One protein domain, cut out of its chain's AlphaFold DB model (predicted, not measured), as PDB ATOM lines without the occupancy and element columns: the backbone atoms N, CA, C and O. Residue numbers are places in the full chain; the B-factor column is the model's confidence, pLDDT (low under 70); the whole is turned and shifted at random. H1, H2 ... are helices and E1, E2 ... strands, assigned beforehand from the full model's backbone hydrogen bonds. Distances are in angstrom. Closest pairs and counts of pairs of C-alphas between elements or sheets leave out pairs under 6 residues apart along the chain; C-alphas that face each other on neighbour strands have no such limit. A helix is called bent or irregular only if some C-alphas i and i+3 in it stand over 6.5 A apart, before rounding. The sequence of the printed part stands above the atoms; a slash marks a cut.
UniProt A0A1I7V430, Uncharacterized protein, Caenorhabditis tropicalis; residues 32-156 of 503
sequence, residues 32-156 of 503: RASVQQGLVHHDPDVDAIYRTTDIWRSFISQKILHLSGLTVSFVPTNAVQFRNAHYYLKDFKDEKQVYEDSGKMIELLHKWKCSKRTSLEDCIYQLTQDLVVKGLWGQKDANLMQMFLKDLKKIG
ATOM      1  N   ARG A  32     248.668 153.841  82.146       89.19
ATOM      2  CA  ARG A  32     248.920 152.768  83.109       89.19
ATOM      3  C   ARG A  32     249.134 153.382  84.495       89.19
ATOM      4  O   ARG A  32     249.998 154.245  84.648       89.19
ATOM      5  N   ALA A  33     248.353 152.917  85.466       90.75
ATOM      6  CA  ALA A  33     248.484 153.342  86.851       90.75
ATOM      7  C   ALA A  33     249.903 153.076  87.366       90.75
ATOM      8  O   ALA A  33     250.505 152.044  87.053       90.75
ATOM      9  N   SER A  34     250.428 154.009  88.156       90.94
ATOM     10  CA  SER A  34     251.766 153.894  88.746       90.94
ATOM     11  C   SER A  34     251.823 152.821  89.823       90.94
ATOM     12  O   SER A  34     252.871 152.219  90.035       90.94
ATOM     13  N   VAL A  35     250.690 152.567  90.479       89.25
ATOM     14  CA  VAL A  35     250.526 151.497  91.461       89.25
ATOM     15  C   VAL A  35     249.319 150.659  91.068       89.25
ATOM     16  O   VAL A  35     248.233 151.194  90.845       89.25
ATOM     17  N   GLN A  36     249.505 149.344  91.005       89.00
ATOM     18  CA  GLN A  36     248.428 148.383  90.786       89.00
ATOM     19  C   GLN A  36     248.263 147.545  92.052       89.00
ATOM     20  O   GLN A  36     249.197 146.858  92.462       89.00
ATOM     21  N   GLN A  37     247.094 147.622  92.683       84.69
ATOM     22  CA  GLN A  37     246.757 146.843  93.869       84.69
ATOM     23  C   GLN A  37     245.879 145.656  93.476       84.69
ATOM     24  O   GLN A  37     244.758 145.831  93.002       84.69
ATOM     25  N   GLY A  38     246.397 144.443  93.654       84.50
ATOM     26  CA  GLY A  38     245.609 143.222  93.504       84.50
ATOM     27  C   GLY A  38     244.783 142.950  94.747       84.50
ATOM     28  O   GLY A  38     245.293 143.050  95.862       84.50
ATOM     29  N   LEU A  39     243.512 142.603  94.557       81.25
ATOM     30  CA  LEU A  39     242.698 142.086  95.650       81.25
ATOM     31  C   LEU A  39     243.202 140.693  96.064       81.25
ATOM     32  O   LEU A  39     243.799 139.957  95.274       81.25
ATOM     33  N   VAL A  40     242.950 140.311  97.312       78.06
ATOM     34  CA  VAL A  40     243.324 138.996  97.845       78.06
ATOM     35  C   VAL A  40     242.056 138.271  98.266       78.06
ATOM     36  O   VAL A  40     241.175 138.860  98.886       78.06
ATOM     37  N   HIS A  41     241.946 136.998  97.896       75.94
ATOM     38  CA  HIS A  41     240.831 136.159  98.309       75.94
ATOM     39  C   HIS A  41     241.004 135.711  99.770       75.94
ATOM     40  O   HIS A  41     242.117 135.373 100.182       75.94
ATOM     41  N   HIS A  42     239.890 135.654 100.508       74.56
ATOM     42  CA  HIS A  42     239.797 135.466 101.965       74.56
ATOM     43  C   HIS A  42     240.250 136.684 102.788       74.56
ATOM     44  O   HIS A  42     239.841 137.803 102.496       74.56
ATOM     45  N   ASP A  43     241.001 136.457 103.865       64.50
ATOM     46  CA  ASP A  43     241.396 137.463 104.848       64.50
ATOM     47  C   ASP A  43     242.920 137.638 104.775       64.50
ATOM     48  O   ASP A  43     243.657 136.794 105.308       64.50
ATOM     49  N   PRO A  44     243.421 138.655 104.044       61.25
ATOM     50  CA  PRO A  44     244.846 138.901 103.930       61.25
ATOM     51  C   PRO A  44     245.418 139.420 105.256       61.25
ATOM     52  O   PRO A  44     245.531 140.621 105.490       61.25
ATOM     53  N   ASP A  45     245.777 138.496 106.143       59.28
ATOM     54  CA  ASP A  45     246.338 138.790 107.459       59.28
ATOM     55  C   ASP A  45     247.853 138.493 107.478       59.28
ATOM     56  O   ASP A  45     248.277 137.339 107.600       59.28
ATOM     57  N   VAL A  46     248.679 139.525 107.260       56.56
ATOM     58  CA  VAL A  46     250.136 139.518 107.533       56.56
ATOM     59  C   VAL A  46     250.404 140.122 108.920       56.56
ATOM     60  O   VAL A  46     249.492 140.675 109.521       56.56
ATOM     61  N   ASP A  47     251.612 140.015 109.485       56.88
ATOM     62  CA  ASP A  47     251.864 140.444 110.875       56.88
ATOM     63  C   ASP A  47     251.470 141.919 111.178       56.88
ATOM     64  O   ASP A  47     251.410 142.779 110.299       56.88
ATOM     65  N   ALA A  48     251.138 142.229 112.439       60.00
ATOM     66  CA  ALA A  48     250.613 143.542 112.862       60.00
ATOM     67  C   ALA A  48     251.544 144.744 112.616       60.00
ATOM     68  O   ALA A  48     251.078 145.849 112.314       60.00
ATOM     69  N   ILE A  49     252.858 144.538 112.717       57.12
ATOM     70  CA  ILE A  49     253.850 145.610 112.566       57.12
ATOM     71  C   ILE A  49     254.022 145.948 111.087       57.12
ATOM     72  O   ILE A  49     253.956 147.121 110.710       57.12
ATOM     73  N   TYR A  50     254.188 144.927 110.246       60.41
ATOM     74  CA  TYR A  50     254.257 145.064 108.799       60.41
ATOM     75  C   TYR A  50     253.007 145.785 108.280       60.41
ATOM     76  O   TYR A  50     253.131 146.815 107.611       60.41
ATOM     77  N   ARG A  51     251.817 145.365 108.742       72.44
ATOM     78  CA  ARG A  51     250.531 146.023 108.441       72.44
ATOM     79  C   ARG A  51     250.521 147.508 108.782       72.44
ATOM     80  O   ARG A  51     250.169 148.326 107.936       72.44
ATOM     81  N   THR A  52     250.919 147.872 109.999       77.81
ATOM     82  CA  THR A  52     250.925 149.273 110.447       77.81
ATOM     83  C   THR A  52     251.820 150.135 109.561       77.81
ATOM     84  O   THR A  52     251.410 151.204 109.105       77.81
ATOM     85  N   THR A  53     253.032 149.661 109.259       80.38
ATOM     86  CA  THR A  53     253.959 150.414 108.404       80.38
ATOM     87  C   THR A  53     253.453 150.571 106.973       80.38
ATOM     88  O   THR A  53     253.628 151.640 106.385       80.38
ATOM     89  N   ASP A  54     252.782 149.560 106.426       82.06
ATOM     90  CA  ASP A  54     252.242 149.607 105.070       82.06
ATOM     91  C   ASP A  54     251.028 150.528 104.954       82.06
ATOM     92  O   ASP A  54     250.940 151.287 103.987       82.06
ATOM     93  N   ILE A  55     250.156 150.567 105.968       85.75
ATOM     94  CA  ILE A  55     249.049 151.534 106.030       85.75
ATOM     95  C   ILE A  55     249.602 152.964 105.978       85.75
ATOM     96  O   ILE A  55     249.204 153.745 105.110       85.75
ATOM     97  N   TRP A  56     250.587 153.300 106.818       88.12
ATOM     98  CA  TRP A  56     251.192 154.637 106.817       88.12
ATOM     99  C   TRP A  56     251.860 154.989 105.489       88.12
ATOM    100  O   TRP A  56     251.634 156.073 104.941       88.12
ATOM    101  N   ARG A  57     252.654 154.063 104.941       87.94
ATOM    102  CA  ARG A  57     253.289 154.234 103.628       87.94
ATOM    103  C   ARG A  57     252.253 154.414 102.530       87.94
ATOM    104  O   ARG A  57     252.511 155.201 101.624       87.94
ATOM    105  N   SER A  58     251.100 153.752 102.609       88.00
ATOM    106  CA  SER A  58     250.030 153.881 101.618       88.00
ATOM    107  C   SER A  58     249.409 155.279 101.626       88.00
ATOM    108  O   SER A  58     249.247 155.865 100.556       88.00
ATOM    109  N   PHE A  59     249.141 155.865 102.801       90.38
ATOM    110  CA  PHE A  59     248.602 157.225 102.907       90.38
ATOM    111  C   PHE A  59     249.590 158.264 102.366       90.38
ATOM    112  O   PHE A  59     249.223 159.125 101.561       90.38
ATOM    113  N   ILE A  60     250.864 158.148 102.753       91.56
ATOM    114  CA  ILE A  60     251.927 159.053 102.303       91.56
ATOM    115  C   ILE A  60     252.160 158.902 100.792       91.56
ATOM    116  O   ILE A  60     252.193 159.899 100.072       91.56
ATOM    117  N   SER A  61     252.263 157.667 100.293       90.69
ATOM    118  CA  SER A  61     252.466 157.388  98.865       90.69
ATOM    119  C   SER A  61     251.321 157.922  98.015       90.69
ATOM    120  O   SER A  61     251.581 158.572  97.010       90.69
ATOM    121  N   GLN A  62     250.063 157.725  98.428       90.44
ATOM    122  CA  GLN A  62     248.909 158.284  97.714       90.44
ATOM    123  C   GLN A  62     248.985 159.810  97.632       90.44
ATOM    124  O   GLN A  62     248.786 160.378  96.559       90.44
ATOM    125  N   LYS A  63     249.351 160.489  98.730       92.25
ATOM    126  CA  LYS A  63     249.540 161.943  98.706       92.25
ATOM    127  C   LYS A  63     250.620 162.360  97.707       92.25
ATOM    128  O   LYS A  63     250.394 163.312  96.967       92.25
ATOM    129  N   ILE A  64     251.755 161.662  97.677       92.31
ATOM    130  CA  ILE A  64     252.873 161.942  96.763       92.31
ATOM    131  C   ILE A  64     252.466 161.701  95.303       92.31
ATOM    132  O   ILE A  64     252.712 162.562  94.465       92.31
ATOM    133  N   LEU A  65     251.800 160.583  94.994       91.81
ATOM    134  CA  LEU A  65     251.328 160.262  93.640       91.81
ATOM    135  C   LEU A  65     250.396 161.351  93.093       91.81
ATOM    136  O   LEU A  65     250.557 161.787  91.952       91.81
ATOM    137  N   HIS A  66     249.474 161.845  93.924       89.00
ATOM    138  CA  HIS A  66     248.545 162.906  93.536       89.00
ATOM    139  C   HIS A  66     249.239 164.245  93.240       89.00
ATOM    140  O   HIS A  66     248.722 165.017  92.438       89.00
ATOM    141  N   LEU A  67     250.418 164.524  93.819       91.06
ATOM    142  CA  LEU A  67     251.197 165.725  93.472       91.06
ATOM    143  C   LEU A  67     251.717 165.701  92.030       91.06
ATOM    144  O   LEU A  67     252.050 166.757  91.503       91.06
ATOM    145  N   SER A  68     251.778 164.524  91.407       91.31
ATOM    146  CA  SER A  68     252.253 164.317  90.036       91.31
ATOM    147  C   SER A  68     251.161 163.780  89.102       91.31
ATOM    148  O   SER A  68     251.465 163.284  88.018       91.31
ATOM    149  N   GLY A  69     249.886 163.835  89.515       88.56
ATOM    150  CA  GLY A  69     248.760 163.355  88.701       88.56
ATOM    151  C   GLY A  69     248.829 161.854  88.394       88.56
ATOM    152  O   GLY A  69     248.294 161.390  87.387       88.56
ATOM    153  N   LEU A  70     249.544 161.092  89.225       90.44
ATOM    154  CA  LEU A  70     249.691 159.649  89.084       90.44
ATOM    155  C   LEU A  70     248.533 158.930  89.776       90.44
ATOM    156  O   LEU A  70     248.032 159.373  90.808       90.44
ATOM    157  N   THR A  71     248.129 157.796  89.210       89.44
ATOM    158  CA  THR A  71     246.934 157.059  89.630       89.44
ATOM    159  C   THR A  71     247.269 155.704  90.247       89.44
ATOM    160  O   THR A  71     248.328 155.114  89.992       89.44
ATOM    161  N   VAL A  72     246.331 155.206  91.055       89.56
ATOM    162  CA  VAL A  72     246.318 153.849  91.612       89.56
ATOM    163  C   VAL A  72     245.169 153.082  90.962       89.56
ATOM    164  O   VAL A  72     244.068 153.616  90.854       89.56
ATOM    165  N   SER A  73     245.404 151.842  90.534       89.81
ATOM    166  CA  SER A  73     244.351 150.953  90.026       89.81
ATOM    167  C   SER A  73     244.174 149.740  90.925       89.81
ATOM    168  O   SER A  73     245.163 149.193  91.413       89.81
ATOM    169  N   PHE A  74     242.941 149.261  91.051       86.88
ATOM    170  CA  PHE A  74     242.635 147.975  91.669       86.88
ATOM    171  C   PHE A  74     242.410 146.921  90.587       86.88
ATOM    172  O   PHE A  74     241.793 147.211  89.562       86.88
ATOM    173  N   VAL A  75     242.927 145.712  90.796       86.19
ATOM    174  CA  VAL A  75     242.736 144.573  89.886       86.19
ATOM    175  C   VAL A  75     242.072 143.404  90.621       86.19
ATOM    176  O   VAL A  75     242.169 143.332  91.851       86.19
ATOM    177  N   PRO A  76     241.393 142.488  89.898       82.62
ATOM    178  CA  PRO A  76     240.721 141.339  90.500       82.62
ATOM    179  C   PRO A  76     241.640 140.479  91.371       82.62
ATOM    180  O   PRO A  76     242.868 140.581  91.307       82.62
ATOM    181  N   THR A  77     241.034 139.595  92.167       81.62
ATOM    182  CA  THR A  77     241.779 138.731  93.082       81.62
ATOM    183  C   THR A  77     242.802 137.879  92.342       81.62
ATOM    184  O   THR A  77     242.425 137.063  91.501       81.62
ATOM    185  N   ASN A  78     244.082 138.038  92.673       84.12
ATOM    186  CA  ASN A  78     245.181 137.299  92.044       84.12
ATOM    187  C   ASN A  78     246.010 136.474  93.042       84.12
ATOM    188  O   ASN A  78     246.947 135.786  92.643       84.12
ATOM    189  N   ALA A  79     245.652 136.522  94.325       82.06
ATOM    190  CA  ALA A  79     246.257 135.736  95.385       82.06
ATOM    191  C   ALA A  79     245.177 135.185  96.321       82.06
ATOM    192  O   ALA A  79     244.118 135.788  96.503       82.06
ATOM    193  N   VAL A  80     245.470 134.039  96.929       81.31
ATOM    194  CA  VAL A  80     244.668 133.433  97.994       81.31
ATOM    195  C   VAL A  80     245.552 133.386  99.225       81.31
ATOM    196  O   VAL A  80     246.639 132.807  99.172       81.31
ATOM    197  N   GLN A  81     245.106 133.997 100.319       74.69
ATOM    198  CA  GLN A  81     245.853 133.972 101.569       74.69
ATOM    199  C   GLN A  81     245.162 133.066 102.579       74.69
ATOM    200  O   GLN A  81     243.983 133.225 102.888       74.69
ATOM    201  N   PHE A  82     245.928 132.119 103.114       75.06
ATOM    202  CA  PHE A  82     245.516 131.309 104.251       75.06
ATOM    203  C   PHE A  82     246.101 131.916 105.517       75.06
ATOM    204  O   PHE A  82     247.307 132.153 105.614       75.06
ATOM    205  N   ARG A  83     245.224 132.195 106.476       68.06
ATOM    206  CA  ARG A  83     245.589 132.852 107.723       68.06
ATOM    207  C   ARG A  83     246.492 131.957 108.569       68.06
ATOM    208  O   ARG A  83     246.181 130.787 108.788       68.06
ATOM    209  N   ASN A  84     247.573 132.532 109.088       69.94
ATOM    210  CA  ASN A  84     248.424 131.877 110.077       69.94
ATOM    211  C   ASN A  84     247.916 132.170 111.499       69.94
ATOM    212  O   ASN A  84     247.168 133.117 111.735       69.94
ATOM    213  N   ALA A  85     248.303 131.344 112.471       72.81
ATOM    214  CA  ALA A  85     247.983 131.611 113.871       72.81
ATOM    215  C   ALA A  85     248.826 132.786 114.400       72.81
ATOM    216  O   ALA A  85     250.049 132.793 114.244       72.81
ATOM    217  N   HIS A  86     248.184 133.748 115.067       72.88
ATOM    218  CA  HIS A  86     248.836 134.938 115.623       72.88
ATOM    219  C   HIS A  86     248.365 135.235 117.054       72.88
ATOM    220  O   HIS A  86     247.371 134.686 117.534       72.88
ATOM    221  N   TYR A  87     249.109 136.090 117.761       79.81
ATOM    222  CA  TYR A  87     248.830 136.449 119.151       79.81
ATOM    223  C   TYR A  87     248.090 137.792 119.214       79.81
ATOM    224  O   TYR A  87     248.705 138.858 119.269       79.81
ATOM    225  N   TYR A  88     246.759 137.724 119.262       79.19
ATOM    226  CA  TYR A  88     245.853 138.876 119.143       79.19
ATOM    227  C   TYR A  88     246.178 140.065 120.055       79.19
ATOM    228  O   TYR A  88     246.058 141.213 119.641       79.19
ATOM    229  N   LEU A  89     246.603 139.820 121.300       83.94
ATOM    230  CA  LEU A  89     246.899 140.907 122.238       83.94
ATOM    231  C   LEU A  89     248.187 141.663 121.876       83.94
ATOM    232  O   LEU A  89     248.304 142.847 122.184       83.94
ATOM    233  N   LYS A  90     249.157 140.995 121.245       81.81
ATOM    234  CA  LYS A  90     250.359 141.652 120.710       81.81
ATOM    235  C   LYS A  90     249.980 142.435 119.465       81.81
ATOM    236  O   LYS A  90     250.298 143.612 119.407       81.81
ATOM    237  N   ASP A  91     249.215 141.827 118.563       79.31
ATOM    238  CA  ASP A  91     248.770 142.493 117.339       79.31
ATOM    239  C   ASP A  91     247.980 143.772 117.639       79.31
ATOM    240  O   ASP A  91     248.246 144.818 117.058       79.31
ATOM    241  N   PHE A  92     247.079 143.731 118.625       82.12
ATOM    242  CA  PHE A  92     246.364 144.919 119.092       82.12
ATOM    243  C   PHE A  92     247.306 146.012 119.616       82.12
ATOM    244  O   PHE A  92     247.111 147.190 119.327       82.12
ATOM    245  N   LYS A  93     248.327 145.640 120.401       83.94
ATOM    246  CA  LYS A  93     249.310 146.603 120.924       83.94
ATOM    247  C   LYS A  93     250.144 147.214 119.803       83.94
ATOM    248  O   LYS A  93     250.399 148.413 119.847       83.94
ATOM    249  N   ASP A  94     250.525 146.402 118.823       82.38
ATOM    250  CA  ASP A  94     251.328 146.814 117.675       82.38
ATOM    251  C   ASP A  94     250.514 147.714 116.717       82.38
ATOM    252  O   ASP A  94     251.057 148.670 116.173       82.38
ATOM    253  N   GLU A  95     249.199 147.490 116.575       82.50
ATOM    254  CA  GLU A  95     248.302 148.305 115.734       82.50
ATOM    255  C   GLU A  95     247.685 149.515 116.449       82.50
ATOM    256  O   GLU A  95     247.025 150.334 115.806       82.50
ATOM    257  N   LYS A  96     247.873 149.664 117.766       85.88
ATOM    258  CA  LYS A  96     247.234 150.723 118.567       85.88
ATOM    259  C   LYS A  96     247.378 152.109 117.925       85.88
ATOM    260  O   LYS A  96     246.407 152.859 117.847       85.88
ATOM    261  N   GLN A  97     248.575 152.415 117.425       85.06
ATOM    262  CA  GLN A  97     248.871 153.700 116.796       85.06
ATOM    263  C   GLN A  97     248.025 153.954 115.538       85.06
ATOM    264  O   GLN A  97     247.606 155.082 115.302       85.06
ATOM    265  N   VAL A  98     247.729 152.918 114.744       84.81
ATOM    266  CA  VAL A  98     246.886 153.043 113.544       84.81
ATOM    267  C   VAL A  98     245.511 153.578 113.927       84.81
ATOM    268  O   VAL A  98     245.023 154.519 113.305       84.81
ATOM    269  N   TYR A  99     244.896 153.028 114.970       81.94
ATOM    270  CA  TYR A  99     243.559 153.450 115.383       81.94
ATOM    271  C   TYR A  99     243.550 154.836 116.045       81.94
ATOM    272  O   TYR A  99     242.575 155.565 115.897       81.94
ATOM    273  N   GLU A 100     244.624 155.224 116.741       87.12
ATOM    274  CA  GLU A 100     244.709 156.526 117.426       87.12
ATOM    275  C   GLU A 100     245.106 157.693 116.502       87.12
ATOM    276  O   GLU A 100     244.658 158.824 116.716       87.12
ATOM    277  N   ASP A 101     245.932 157.446 115.478       91.25
ATOM    278  CA  ASP A 101     246.558 158.518 114.695       91.25
ATOM    279  C   ASP A 101     246.088 158.606 113.233       91.25
ATOM    280  O   ASP A 101     246.375 159.611 112.577       91.25
ATOM    281  N   SER A 102     245.358 157.618 112.692       90.62
ATOM    282  CA  SER A 102     244.991 157.632 111.260       90.62
ATOM    283  C   SER A 102     244.140 158.839 110.875       90.62
ATOM    284  O   SER A 102     244.368 159.431 109.821       90.62
ATOM    285  N   GLY A 103     243.227 159.275 111.751       89.75
ATOM    286  CA  GLY A 103     242.460 160.510 111.549       89.75
ATOM    287  C   GLY A 103     243.359 161.743 111.446       89.75
ATOM    288  O   GLY A 103     243.257 162.505 110.487       89.75
ATOM    289  N   LYS A 104     244.326 161.888 112.364       91.56
ATOM    290  CA  LYS A 104     245.291 163.005 112.352       91.56
ATOM    291  C   LYS A 104     246.146 162.999 111.086       91.56
ATOM    292  O   LYS A 104     246.392 164.056 110.507       91.56
ATOM    293  N   MET A 105     246.597 161.820 110.655       92.31
ATOM    294  CA  MET A 105     247.380 161.661 109.430       92.31
ATOM    295  C   MET A 105     246.575 162.053 108.193       92.31
ATOM    296  O   MET A 105     247.058 162.832 107.377       92.31
ATOM    297  N   ILE A 106     245.350 161.545 108.051       90.88
ATOM    298  CA  ILE A 106     244.490 161.853 106.903       90.88
ATOM    299  C   ILE A 106     244.166 163.345 106.870       90.88
ATOM    300  O   ILE A 106     244.285 163.970 105.817       90.88
ATOM    301  N   GLU A 107     243.828 163.941 108.014       90.62
ATOM    302  CA  GLU A 107     243.532 165.368 108.101       90.62
ATOM    303  C   GLU A 107     244.748 166.228 107.719       90.62
ATOM    304  O   GLU A 107     244.615 167.199 106.961       90.62
ATOM    305  N   LEU A 108     245.943 165.844 108.185       93.75
ATOM    306  CA  LEU A 108     247.196 166.482 107.798       93.75
ATOM    307  C   LEU A 108     247.426 166.362 106.291       93.75
ATOM    308  O   LEU A 108     247.579 167.382 105.626       93.75
ATOM    309  N   LEU A 109     247.429 165.145 105.738       93.81
ATOM    310  CA  LEU A 109     247.722 164.894 104.323       93.81
ATOM    311  C   LEU A 109     246.700 165.554 103.391       93.81
ATOM    312  O   LEU A 109     247.070 166.052 102.324       93.81
ATOM    313  N   HIS A 110     245.428 165.603 103.790       89.25
ATOM    314  CA  HIS A 110     244.377 166.276 103.033       89.25
ATOM    315  C   HIS A 110     244.653 167.782 102.910       89.25
ATOM    316  O   HIS A 110     244.613 168.329 101.809       89.25
ATOM    317  N   LYS A 111     245.014 168.441 104.021       90.94
ATOM    318  CA  LYS A 111     245.297 169.889 104.067       90.94
ATOM    319  C   LYS A 111     246.704 170.255 103.587       90.94
ATOM    320  O   LYS A 111     246.948 171.408 103.232       90.94
ATOM    321  N   TRP A 112     247.631 169.300 103.592       94.12
ATOM    322  CA  TRP A 112     249.035 169.543 103.285       94.12
ATOM    323  C   TRP A 112     249.231 169.984 101.831       94.12
ATOM    324  O   TRP A 112     248.677 169.395 100.895       94.12
ATOM    325  N   LYS A 113     250.070 171.001 101.639       89.19
ATOM    326  CA  LYS A 113     250.494 171.513 100.335       89.19
ATOM    327  C   LYS A 113     252.008 171.657 100.332       89.19
ATOM    328  O   LYS A 113     252.579 172.166 101.292       89.19
ATOM    329  N   CYS A 114     252.636 171.266  99.230       90.00
ATOM    330  CA  CYS A 114     254.061 171.482  99.047       90.00
ATOM    331  C   CYS A 114     254.339 172.973  98.841       90.00
ATOM    332  O   CYS A 114     253.825 173.572  97.896       90.00
ATOM    333  N   SER A 115     255.136 173.576  99.720       82.88
ATOM    334  CA  SER A 115     255.480 175.001  99.629       82.88
ATOM    335  C   SER A 115     256.588 175.239  98.606       82.88
ATOM    336  O   SER A 115     256.584 176.239  97.895       82.88
ATOM    337  N   LYS A 116     257.530 174.297  98.510       73.38
ATOM    338  CA  LYS A 116     258.629 174.313  97.544       73.38
ATOM    339  C   LYS A 116     258.235 173.497  96.313       73.38
ATOM    340  O   LYS A 116     258.696 172.376  96.144       73.38
ATOM    341  N   ARG A 117     257.372 174.046  95.451       78.44
ATOM    342  CA  ARG A 117     256.922 173.405  94.193       78.44
ATOM    343  C   ARG A 117     258.018 173.315  93.111       78.44
ATOM    344  O   ARG A 117     257.720 173.365  91.925       78.44
ATOM    345  N   THR A 118     259.284 173.219  93.509       82.88
ATOM    346  CA  THR A 118     260.437 173.161  92.602       82.88
ATOM    347  C   THR A 118     260.630 171.756  92.038       82.88
ATOM    348  O   THR A 118     260.951 171.606  90.866       82.88
ATOM    349  N   SER A 119     260.444 170.724  92.867       90.25
ATOM    350  CA  SER A 119     260.587 169.323  92.471       90.25
ATOM    351  C   SER A 119     259.769 168.410  93.386       90.25
ATOM    352  O   SER A 119     259.487 168.757  94.537       90.25
ATOM    353  N   LEU A 120     259.411 167.216  92.903       92.25
ATOM    354  CA  LEU A 120     258.755 166.210  93.743       92.25
ATOM    355  C   LEU A 120     259.658 165.769  94.909       92.25
ATOM    356  O   LEU A 120     259.162 165.564  96.012       92.25
ATOM    357  N   GLU A 121     260.975 165.690  94.694       93.19
ATOM    358  CA  GLU A 121     261.978 165.386  95.728       93.19
ATOM    359  C   GLU A 121     261.862 166.352  96.921       93.19
ATOM    360  O   GLU A 121     261.741 165.914  98.069       93.19
ATOM    361  N   ASP A 122     261.831 167.660  96.649       92.12
ATOM    362  CA  ASP A 122     261.707 168.694  97.680       92.12
ATOM    363  C   ASP A 122     260.379 168.589  98.433       92.12
ATOM    364  O   ASP A 122     260.336 168.769  99.654       92.12
ATOM    365  N   CYS A 123     259.299 168.262  97.721       94.56
ATOM    366  CA  CYS A 123     257.985 168.047  98.314       94.56
ATOM    367  C   CYS A 123     257.958 166.827  99.235       94.56
ATOM    368  O   CYS A 123     257.408 166.913 100.333       94.56
ATOM    369  N   ILE A 124     258.569 165.710  98.825       94.62
ATOM    370  CA  ILE A 124     258.690 164.517  99.670       94.62
ATOM    371  C   ILE A 124     259.504 164.871 100.910       94.62
ATOM    372  O   ILE A 124     259.048 164.625 102.024       94.62
ATOM    373  N   TYR A 125     260.665 165.511 100.742       93.75
ATOM    374  CA  TYR A 125     261.498 165.927 101.866       93.75
ATOM    375  C   TYR A 125     260.728 166.825 102.843       93.75
ATOM    376  O   TYR A 125     260.698 166.527 104.038       93.75
ATOM    377  N   GLN A 126     260.046 167.864 102.352       94.75
ATOM    378  CA  GLN A 126     259.225 168.745 103.182       94.75
ATOM    379  C   GLN A 126     258.143 167.961 103.938       94.75
ATOM    380  O   GLN A 126     258.029 168.111 105.154       94.75
ATOM    381  N   LEU A 127     257.406 167.084 103.247       95.44
ATOM    382  CA  LEU A 127     256.362 166.267 103.860       95.44
ATOM    383  C   LEU A 127     256.919 165.419 105.011       95.44
ATOM    384  O   LEU A 127     256.305 165.357 106.072       95.44
ATOM    385  N   THR A 128     258.100 164.812 104.844       94.75
ATOM    386  CA  THR A 128     258.715 164.017 105.920       94.75
ATOM    387  C   THR A 128     259.041 164.842 107.162       94.75
ATOM    388  O   THR A 128     258.829 164.366 108.273       94.75
ATOM    389  N   GLN A 129     259.524 166.078 106.996       94.88
ATOM    390  CA  GLN A 129     259.826 166.956 108.130       94.88
ATOM    391  C   GLN A 129     258.539 167.408 108.824       94.88
ATOM    392  O   GLN A 129     258.457 167.372 110.051       94.88
ATOM    393  N   ASP A 130     257.509 167.756 108.051       95.31
ATOM    394  CA  ASP A 130     256.209 168.156 108.593       95.31
ATOM    395  C   ASP A 130     255.548 167.009 109.379       95.31
ATOM    396  O   ASP A 130     254.971 167.238 110.444       95.31
ATOM    397  N   LEU A 131     255.691 165.761 108.914       95.12
ATOM    398  CA  LEU A 131     255.230 164.570 109.635       95.12
ATOM    399  C   LEU A 131     255.950 164.382 110.981       95.12
ATOM    400  O   LEU A 131     255.301 164.036 111.971       95.12
ATOM    401  N   VAL A 132     257.258 164.656 111.046       95.50
ATOM    402  CA  VAL A 132     258.027 164.615 112.305       95.50
ATOM    403  C   VAL A 132     257.574 165.708 113.266       95.50
ATOM    404  O   VAL A 132     257.332 165.432 114.440       95.50
ATOM    405  N   VAL A 133     257.384 166.937 112.777       95.38
ATOM    406  CA  VAL A 133     256.889 168.064 113.591       95.38
ATOM    407  C   VAL A 133     255.515 167.760 114.193       95.38
ATOM    408  O   VAL A 133     255.220 168.172 115.313       95.38
ATOM    409  N   LYS A 134     254.671 167.018 113.470       93.81
ATOM    410  CA  LYS A 134     253.350 166.582 113.944       93.81
ATOM    411  C   LYS A 134     253.381 165.329 114.821       93.81
ATOM    412  O   LYS A 134     252.322 164.904 115.271       93.81
ATOM    413  N   GLY A 135     254.557 164.759 115.086       92.56
ATOM    414  CA  GLY A 135     254.717 163.557 115.906       92.56
ATOM    415  C   GLY A 135     254.186 162.280 115.251       92.56
ATOM    416  O   GLY A 135     254.006 161.284 115.940       92.56
ATOM    417  N   LEU A 136     253.930 162.303 113.938       91.25
ATOM    418  CA  LEU A 136     253.438 161.150 113.179       91.25
ATOM    419  C   LEU A 136     254.583 160.285 112.628       91.25
ATOM    420  O   LEU A 136     254.358 159.132 112.276       91.25
ATOM    421  N   TRP A 137     255.806 160.824 112.576       91.56
ATOM    422  CA  TRP A 137     257.036 160.111 112.215       91.56
ATOM    423  C   TRP A 137     258.183 160.418 113.174       91.56
ATOM    424  O   TRP A 137     258.240 161.485 113.788       91.56
ATOM    425  N   GLY A 138     259.136 159.490 113.268       92.50
ATOM    426  CA  GLY A 138     260.388 159.710 113.977       92.50
ATOM    427  C   GLY A 138     261.413 160.457 113.122       92.50
ATOM    428  O   GLY A 138     261.483 160.293 111.904       92.50
ATOM    429  N   GLN A 139     262.300 161.224 113.766       94.25
ATOM    430  CA  GLN A 139     263.397 161.913 113.069       94.25
ATOM    431  C   GLN A 139     264.307 160.941 112.298       94.25
ATOM    432  O   GLN A 139     264.838 161.278 111.242       94.25
ATOM    433  N   LYS A 140     264.491 159.719 112.818       95.06
ATOM    434  CA  LYS A 140     265.282 158.678 112.150       95.06
ATOM    435  C   LYS A 140     264.655 158.256 110.819       95.06
ATOM    436  O   LYS A 140     265.388 158.126 109.845       95.06
ATOM    437  N   ASP A 141     263.333 158.109 110.759       91.69
ATOM    438  CA  ASP A 141     262.615 157.716 109.538       91.69
ATOM    439  C   ASP A 141     262.708 158.805 108.465       91.69
ATOM    440  O   ASP A 141     262.990 158.519 107.301       91.69
ATOM    441  N   ALA A 142     262.587 160.073 108.867       93.69
ATOM    442  CA  ALA A 142     262.779 161.200 107.958       93.69
ATOM    443  C   ALA A 142     264.221 161.278 107.419       93.69
ATOM    444  O   ALA A 142     264.427 161.533 106.231       93.69
ATOM    445  N   ASN A 143     265.225 161.002 108.261       95.12
ATOM    446  CA  ASN A 143     266.623 160.941 107.826       95.12
ATOM    447  C   ASN A 143     266.856 159.798 106.824       95.12
ATOM    448  O   ASN A 143     267.548 159.997 105.826       95.12
ATOM    449  N   LEU A 144     266.255 158.624 107.055       95.50
ATOM    450  CA  LEU A 144     266.325 157.493 106.124       95.50
ATOM    451  C   LEU A 144     265.684 157.831 104.775       95.50
ATOM    452  O   LEU A 144     266.285 157.562 103.738       95.50
ATOM    453  N   MET A 145     264.517 158.484 104.769       94.12
ATOM    454  CA  MET A 145     263.890 158.936 103.523       94.12
ATOM    455  C   MET A 145     264.778 159.941 102.779       94.12
ATOM    456  O   MET A 145     264.935 159.850 101.565       94.12
ATOM    457  N   GLN A 146     265.422 160.870 103.490       94.12
ATOM    458  CA  GLN A 146     266.347 161.815 102.862       94.12
ATOM    459  C   GLN A 146     267.559 161.110 102.229       94.12
ATOM    460  O   GLN A 146     268.004 161.508 101.153       94.12
ATOM    461  N   MET A 147     268.108 160.082 102.884       96.38
ATOM    462  CA  MET A 147     269.183 159.267 102.310       96.38
ATOM    463  C   MET A 147     268.704 158.538 101.053       96.38
ATOM    464  O   MET A 147     269.363 158.616 100.022       96.38
ATOM    465  N   PHE A 148     267.514 157.939 101.108       95.31
ATOM    466  CA  PHE A 148     266.908 157.254  99.971       95.31
ATOM    467  C   PHE A 148     266.709 158.177  98.757       95.31
ATOM    468  O   PHE A 148     267.093 157.820  97.647       95.31
ATOM    469  N   LEU A 149     266.193 159.395  98.957       94.88
ATOM    470  CA  LEU A 149     266.038 160.384  97.879       94.88
ATOM    471  C   LEU A 149     267.384 160.768  97.240       94.88
ATOM    472  O   LEU A 149     267.490 160.854  96.016       94.88
ATOM    473  N   LYS A 150     268.434 160.942  98.055       94.94
ATOM    474  CA  LYS A 150     269.792 161.220  97.559       94.94
ATOM    475  C   LYS A 150     270.351 160.057  96.745       94.94
ATOM    476  O   LYS A 150     270.981 160.295  95.716       94.94
ATOM    477  N   ASP A 151     270.121 158.826  97.192       97.12
ATOM    478  CA  ASP A 151     270.563 157.629  96.481       97.12
ATOM    479  C   ASP A 151     269.851 157.497  95.129       97.12
ATOM    480  O   ASP A 151     270.524 157.289  94.119       97.12
ATOM    481  N   LEU A 152     268.532 157.728  95.076       95.81
ATOM    482  CA  LEU A 152     267.764 157.774  93.824       95.81
ATOM    483  C   LEU A 152     268.343 158.797  92.839       95.81
ATOM    484  O   LEU A 152     268.599 158.485  91.676       95.81
ATOM    485  N   LYS A 153     268.636 160.009  93.311       92.69
ATOM    486  CA  LYS A 153     269.248 161.051  92.480       92.69
ATOM    487  C   LYS A 153     270.633 160.648  91.971       92.69
ATOM    488  O   LYS A 153     270.973 160.902  90.819       92.69
ATOM    489  N   LYS A 154     271.431 159.991  92.817       95.88
ATOM    490  CA  LYS A 154     272.785 159.539  92.475       95.88
ATOM    491  C   LYS A 154     272.789 158.461  91.393       95.88
ATOM    492  O   LYS A 154     273.719 158.428  90.592       95.88
ATOM    493  N   ILE A 155     271.770 157.602  91.356       97.06
ATOM    494  CA  ILE A 155     271.614 156.589  90.301       97.06
ATOM    495  C   ILE A 155     270.938 157.137  89.032       97.06
ATOM    496  O   ILE A 155     270.702 156.371  88.104       97.06
ATOM    497  N   GLY A 156     270.642 158.441  88.974       95.12
ATOM    498  CA  GLY A 156     270.020 159.078  87.813       95.12
ATOM    499  C   GLY A 156     268.514 158.836  87.706       95.12
ATOM    500  O   GLY A 156     267.978 158.873  86.605       95.12
TER     501      GLY A 156
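Overview. This is residues 32 to 156 of the 503 residues of an uncharacterized protein of Caenorhabditis tropicalis (UniProt A0A1I7V430). One long helix, H1, runs through the middle of the domain, with the bent helix H2 along one side of it and a ribbon of two parallel strands, E1 and E2, arching past another side with open space between ribbon and helix. A helical hairpin, H3 and H4, stands by the last residues of H1, with H3 nearer to H1 and H4 beyond it. The printed part has 125 residues with four named helices and two named strands, in the order E1, H1, E2, H2, H3, H4; the sheet has the order E1, E2 and is parallel, and the class is mostly helix. The whole is only just compact, close to loose, with a radius of gyration of the C-alphas of 16.6 A and spans of 47 by 35 by 30 A.

Along the chain. E1, residues 35 to 42, begins with C-alpha 35 at (250.526, 151.497, 91.461) and is 22.0 A long. H1, residues 48 to 67, is 29.5 A long, from C-alpha 48 at (250.613, 143.542, 112.862). E2, residues 72 to 81, is 22.2 A long and bends by 71 degrees at residue 76. H2, residues 88 to 111, was assigned as one helix by its hydrogen bonds but is bent: C-alphas 100 and 103 are 7.4 A apart. Its arms are H2a, residues 88 to 100, 17.8 A, and H2b, residues 103 to 111, 12.3 A; H2a is itself irregular, with C-alphas 94 and 97 also 7.4 A apart. H3, residues 120 to 133, is 20.0 A long. H4, residues 139 to 154, is 22.8 A long and ends with C-alpha 154 at (272.785, 159.539, 92.475).

Arrangement. E1, H1 and E2 form a strand-helix-strand unit, two parallel neighbour strands with a helix between them along the chain. N 37 and O 73, at 2.8 A, and N 75 and O 37, at 2.9 A, are within hydrogen-bond range across E1 and E2. H1 and E2 have 1 pair of C-alphas within 8 A, those of Gln 62 and Val 72, at 8.0 A. H1 touches H2a with residues 48 to 55 alone, at a shallow tilt of 26 degrees, the same way; the closest C-alphas, of Ala 48 and Asp 91, are 5.0 A apart. With residues 59 to 63 alone it touches H2b, at 13 degrees, the same way, closest at the C-alphas of Lys 63 and Leu 109, 6.6 A. H1 and H3 only just touch, with 3 pairs of C-alphas within 8 A, closest at Ile 64 and Ile 124, 7.0 A, at a steep tilt of 48 degrees, opposite ways. H3 and H4 touch as a helical hairpin, at a shallow tilt of 9 degrees, opposite ways; the C-alphas of Thr 128 and Ala 142 are closest, at 5.3 A. H4 is apart from H1. Every O i to N i+4 pair is within hydrogen-bond range in H1, H2b, H3 and H4, and 6 of 9 are in H2a.

Size, cuts and confidence. The two C-alphas farthest apart, of Ala 85 and Thr 118, are 48.3 A apart. The printed part has no cut, and no link is long. Mean pLDDT of the printed part is 86.2; residues 43 to 50 and 83 to 84 are under 70.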